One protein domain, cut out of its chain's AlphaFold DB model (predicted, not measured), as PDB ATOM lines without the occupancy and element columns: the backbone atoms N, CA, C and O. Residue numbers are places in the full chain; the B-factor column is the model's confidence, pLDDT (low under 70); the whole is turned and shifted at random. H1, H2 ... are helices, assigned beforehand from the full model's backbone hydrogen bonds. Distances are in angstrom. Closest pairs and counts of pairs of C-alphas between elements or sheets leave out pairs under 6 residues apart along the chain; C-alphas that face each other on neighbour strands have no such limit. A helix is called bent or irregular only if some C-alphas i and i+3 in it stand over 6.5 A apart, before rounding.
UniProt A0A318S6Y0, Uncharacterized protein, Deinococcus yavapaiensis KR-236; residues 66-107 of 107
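What this domain is: This is residues 66 to 107 of the 107 residues of an uncharacterized protein of Deinococcus yavapaiensis KR-236 (UniProt A0A318S6Y0). Two separate helices, H2 and H1, stand across an open gap from each other and are joined at one end by a short link, an open frame with nothing between them. Residues 66 to 83 and 96 to 107 stand free. The printed part has 42 residues, with two named helices in the order H1, H2 and no named strand; the class is all helix. The whole is loose, with a radius of gyration of the C-alphas of 11.6 A, and spans 29 by 22 by 16 A.

How they stand to each other: Start with the longest helix, H2, residues 89 to 106. H1, residues 66 to 81, is apart from it, with no C-alpha of the one within 8 A of the other. In H2 every O i to N i+4 pair is within hydrogen-bond range; in H1 10 of 12 are.

Where its parts are: Find C-alpha 89 at (215.654, 172.595, 246.818); from there H2 runs 26.1 A to C-alpha 106 at (231.864, 152.194, 246.707). H1 begins at C-alpha 66, (241.778, 164.486, 234.592), and measures 24.2 A; it is irregular, with C-alphas 77 and 80 7.0 A apart.

The domain as a whole: Look to Arg 66 and Glu 85 for the two C-alphas farthest apart, 30.6 A. The printed part has no cut, and the link of 7 residues is short. Mean pLDDT of the printed part is 87.3; residue 107, the chain's last, is under 70.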
ATOM      1  N   ARG A  66     240.800 163.954 233.636       94.31
ATOM      2  CA  ARG A  66     241.778 164.486 234.592       94.31
ATOM      3  C   ARG A  66     241.310 165.806 235.199       94.31
ATOM      4  O   ARG A  66     241.531 166.027 236.389       94.31
ATOM      5  N   LEU A  67     240.646 166.654 234.411       92.62
ATOM      6  CA  LEU A  67     240.005 167.871 234.914       92.62
ATOM      7  C   LEU A  67     238.883 167.535 235.896       92.62
ATOM      8  O   LEU A  67     238.903 168.029 237.022       92.62
ATOM      9  N   ALA A  68     237.988 166.614 235.529       91.50
ATOM     10  CA  ALA A  68     236.911 166.157 236.404       91.50
ATOM     11  C   ALA A  68     237.454 165.605 237.735       91.50
ATOM     12  O   ALA A  68     236.924 165.906 238.806       91.50
ATOM     13  N   TYR A  69     238.562 164.855 237.707       91.56
ATOM     14  CA  TYR A  69     239.240 164.416 238.928       91.56
ATOM     15  C   TYR A  69     239.678 165.597 239.814       91.56
ATOM     16  O   TYR A  69     239.466 165.570 241.031       91.56
ATOM     17  N   LEU A  70     240.277 166.642 239.234       92.94
ATOM     18  CA  LEU A  70     240.697 167.830 239.984       92.94
ATOM     19  C   LEU A  70     239.513 168.608 240.564       92.94
ATOM     20  O   LEU A  70     239.587 169.047 241.714       92.94
ATOM     21  N   GLU A  71     238.420 168.733 239.816       90.69
ATOM     22  CA  GLU A  71     237.184 169.375 240.273       90.69
ATOM     23  C   GLU A  71     236.567 168.625 241.455       90.69
ATOM     24  O   GLU A  71     236.265 169.236 242.481       90.69
ATOM     25  N   VAL A  72     236.483 167.292 241.382       89.31
ATOM     26  CA  VAL A  72     236.018 166.454 242.501       89.31
ATOM     27  C   VAL A  72     236.907 166.651 243.728       89.31
ATOM     28  O   VAL A  72     236.414 166.799 244.847       89.31
ATOM     29  N   ARG A  73     238.233 166.706 243.553       89.50
ATOM     30  CA  ARG A  73     239.168 166.970 244.659       89.50
ATOM     31  C   ARG A  73     238.966 168.360 245.267       89.50
ATOM     32  O   ARG A  73     239.047 168.491 246.491       89.50
ATOM     33  N   ALA A  74     238.721 169.380 244.447       87.69
ATOM     34  CA  ALA A  74     238.429 170.734 244.909       87.69
ATOM     35  C   ALA A  74     237.101 170.784 245.677       87.69
ATOM     36  O   ALA A  74     237.056 171.338 246.777       87.69
ATOM     37  N   PHE A  75     236.065 170.121 245.156       86.44
ATOM     38  CA  PHE A  75     234.776 169.959 245.820       86.44
ATOM     39  C   PHE A  75     234.928 169.282 247.184       86.44
ATOM     40  O   PHE A  75     234.500 169.846 248.181       86.44
ATOM     41  N   LEU A  76     235.611 168.134 247.273       86.12
ATOM     42  CA  LEU A  76     235.819 167.421 248.543       86.12
ATOM     43  C   LEU A  76     236.572 168.259 249.582       86.12
ATOM     44  O   LEU A  76     236.326 168.124 250.778       86.12
ATOM     45  N   LYS A  77     237.483 169.135 249.143       87.62
ATOM     46  CA  LYS A  77     238.179 170.071 250.035       87.62
ATOM     47  C   LYS A  77     237.245 171.168 250.558       87.62
ATOM     48  O   LYS A  77     237.405 171.590 251.699       87.62
ATOM     49  N   ALA A  78     236.315 171.641 249.731       85.62
ATOM     50  CA  ALA A  78     235.339 172.667 250.092       85.62
ATOM     51  C   ALA A  78     234.116 172.099 250.833       85.62
ATOM     52  O   ALA A  78     233.478 172.816 251.591       85.62
ATOM     53  N   ALA A  79     233.799 170.816 250.653       86.12
ATOM     54  CA  ALA A  79     232.601 170.180 251.191       86.12
ATOM     55  C   ALA A  79     232.386 170.397 252.704       86.12
ATOM     56  O   ALA A  79     231.257 170.707 253.076       86.12
ATOM     57  N   PRO A  80     233.416 170.339 253.580       85.31
ATOM     58  CA  PRO A  80     233.235 170.586 255.013       85.31
ATOM     59  C   PRO A  80     232.775 172.006 255.367       85.31
ATOM     60  O   PRO A  80     232.305 172.228 256.479       85.31
ATOM     61  N   THR A  81     232.936 172.977 254.463       86.00
ATOM     62  CA  THR A  81     232.551 174.380 254.681       86.00
ATOM     63  C   THR A  81     231.271 174.770 253.944       86.00
ATOM     64  O   THR A  81     230.828 175.917 254.048       86.00
ATOM     65  N   LEU A  82     230.655 173.842 253.205       82.75
ATOM     66  CA  LEU A  82     229.404 174.100 252.501       82.75
ATOM     67  C   LEU A  82     228.240 174.159 253.493       82.75
ATOM     68  O   LEU A  82     227.937 173.185 254.178       82.75
ATOM     69  N   ASN A  83     227.543 175.297 253.526       83.88
ATOM     70  CA  ASN A  83     226.255 175.393 254.204       83.88
ATOM     71  C   ASN A  83     225.138 174.964 253.238       83.88
ATOM     72  O   ASN A  83     224.722 175.736 252.372       83.88
ATOM     73  N   VAL A  84     224.653 173.735 253.418       81.44
ATOM     74  CA  VAL A  84     223.593 173.131 252.597       81.44
ATOM     75  C   VAL A  84     222.238 173.831 252.728       81.44
ATOM     76  O   VAL A  84     221.433 173.754 251.806       81.44
ATOM     77  N   GLU A  85     221.992 174.578 253.808       85.00
ATOM     78  CA  GLU A  85     220.749 175.344 254.008       85.00
ATOM     79  C   GLU A  85     220.613 176.502 253.011       85.00
ATOM     80  O   GLU A  85     219.518 177.002 252.775       85.00
ATOM     81  N   LYS A  86     221.730 176.931 252.409       88.69
ATOM     82  CA  LYS A  86     221.754 177.991 251.392       88.69
ATOM     83  C   LYS A  86     221.505 177.475 249.976       88.69
ATOM     84  O   LYS A  86     221.472 178.273 249.041       88.69
ATOM     85  N   LEU A  87     221.383 176.162 249.795       86.25
ATOM     86  CA  LEU A  87     221.144 175.564 248.489       86.25
ATOM     87  C   LEU A  87     219.657 175.611 248.144       86.25
ATOM     88  O   LEU A  87     218.786 175.470 249.001       86.25
ATOM     89  N   SER A  88     219.363 175.772 246.855       92.75
ATOM     90  CA  SER A  88     217.996 175.611 246.367       92.75
ATOM     91  C   SER A  88     217.530 174.159 246.542       92.75
ATOM     92  O   SER A  88     218.340 173.230 246.505       92.75
ATOM     93  N   LEU A  89     216.217 173.943 246.679       90.88
ATOM     94  CA  LEU A  89     215.654 172.595 246.818       90.88
ATOM     95  C   LEU A  89     216.041 171.678 245.643       90.88
ATOM     96  O   LEU A  89     216.366 170.513 245.866       90.88
ATOM     97  N   SER A  90     216.043 172.193 244.409       93.62
ATOM     98  CA  SER A  90     216.422 171.414 243.221       93.62
ATOM     99  C   SER A  90     217.882 170.962 243.281       93.62
ATOM    100  O   SER A  90     218.162 169.788 243.047       93.62
ATOM    101  N   THR A  91     218.794 171.852 243.682       89.62
ATOM    102  CA  THR A  91     220.209 171.514 243.896       89.62
ATOM    103  C   THR A  91     220.372 170.463 244.993       89.62
ATOM    104  O   THR A  91     221.136 169.514 244.831       89.62
ATOM    105  N   SER A  92     219.630 170.583 246.095       87.94
ATOM    106  CA  SER A  92     219.685 169.619 247.200       87.94
ATOM    107  C   SER A  92     219.226 168.218 246.781       87.94
ATOM    108  O   SER A  92     219.873 167.230 247.130       87.94
ATOM    109  N   VAL A  93     218.151 168.113 245.989       91.38
ATOM    110  CA  VAL A  93     217.673 166.830 245.435       91.38
ATOM    111  C   VAL A  93     218.705 166.219 244.487       91.38
ATOM    112  O   VAL A  93     218.971 165.017 244.548       91.38
ATOM    113  N   GLU A  94     219.313 167.037 243.627       91.19
ATOM    114  CA  GLU A  94     220.352 166.582 242.707       91.19
ATOM    115  C   GLU A  94     221.579 166.042 243.453       91.19
ATOM    116  O   GLU A  94     222.030 164.929 243.166       91.19
ATOM    117  N   LEU A  95     222.073 166.775 244.455       87.00
ATOM    118  CA  LEU A  95     223.201 166.342 245.281       87.00
ATOM    119  C   LEU A  95     222.892 165.048 246.037       87.00
ATOM    120  O   LEU A  95     223.732 164.151 246.062       87.00
ATOM    121  N   ALA A  96     221.689 164.909 246.602       88.62
ATOM    122  CA  ALA A  96     221.273 163.681 247.277       88.62
ATOM    123  C   ALA A  96     221.265 162.476 246.318       88.62
ATOM    124  O   ALA A  96     221.744 161.395 246.669       88.62
ATOM    125  N   ARG A  97     220.777 162.662 245.082       92.69
ATOM    126  CA  ARG A  97     220.797 161.625 244.039       92.69
ATOM    127  C   ARG A  97     222.227 161.224 243.670       92.69
ATOM    128  O   ARG A  97     222.517 160.034 243.581       92.69
ATOM    129  N   LEU A  98     223.110 162.200 243.461       88.38
ATOM    130  CA  LEU A  98     224.516 161.948 243.129       88.38
ATOM    131  C   LEU A  98     225.247 161.243 244.277       88.38
ATOM    132  O   LEU A  98     225.966 160.276 244.032       88.38
ATOM    133  N   ALA A  99     225.014 161.666 245.521       86.50
ATOM    134  CA  ALA A  99     225.578 161.027 246.707       86.50
ATOM    135  C   ALA A  99     225.146 159.559 246.817       86.50
ATOM    136  O   ALA A  99     225.982 158.697 247.077       86.50
ATOM    137  N   LYS A 100     223.869 159.254 246.549       90.31
ATOM    138  CA  LYS A 100     223.368 157.873 246.525       90.31
ATOM    139  C   LYS A 100     224.093 157.017 245.483       90.31
ATOM    140  O   LYS A 100     224.607 155.961 245.834       90.31
ATOM    141  N   ILE A 101     224.185 157.493 244.238       91.25
ATOM    142  CA  ILE A 101     224.902 156.786 243.159       91.25
ATOM    143  C   ILE A 101     226.362 156.536 243.554       91.25
ATOM    144  O   ILE A 101     226.901 155.463 243.302       91.25
ATOM    145  N   PHE A 102     227.008 157.527 244.170       85.06
ATOM    146  CA  PHE A 102     228.395 157.406 244.600       85.06
ATOM    147  C   PHE A 102     228.567 156.341 245.690       85.06
ATOM    148  O   PHE A 102     229.458 155.503 245.579       85.06
ATOM    149  N   LEU A 103     227.692 156.329 246.701       85.44
ATOM    150  CA  LEU A 103     227.708 155.327 247.771       85.44
ATOM    151  C   LEU A 103     227.504 153.905 247.233       85.44
ATOM    152  O   LEU A 103     228.243 153.009 247.621       85.44
ATOM    153  N   GLU A 104     226.575 153.715 246.293       92.56
ATOM    154  CA  GLU A 104     226.311 152.417 245.646       92.56
ATOM    155  C   GLU A 104     227.495 151.890 244.824       92.56
ATOM    156  O   GLU A 104     227.578 150.696 244.566       92.56
ATOM    157  N   LYS A 105     228.402 152.767 244.379       86.12
ATOM    158  CA  LYS A 105     229.597 152.397 243.603       86.12
ATOM    159  C   LYS A 105     230.824 152.108 244.466       86.12
ATOM    160  O   LYS A 105     231.813 151.606 243.936       86.12
ATOM    161  N   LEU A 106     230.789 152.470 245.748       74.62
ATOM    162  CA  LEU A 106     231.864 152.194 246.707       74.62
ATOM    163  C   LEU A 106     231.713 150.826 247.393       74.62
ATOM    164  O   LEU A 106     232.699 150.315 247.922       74.62
ATOM    165  N   THR A 107     230.497 150.276 247.398       51.16
ATOM    166  CA  THR A 107     230.129 148.935 247.886       51.16
ATOM    167  C   THR A 107     230.108 147.914 246.764       51.16
ATOM    168  O   THR A 107     230.569 146.779 247.006       51.16
TER     169      THR A 107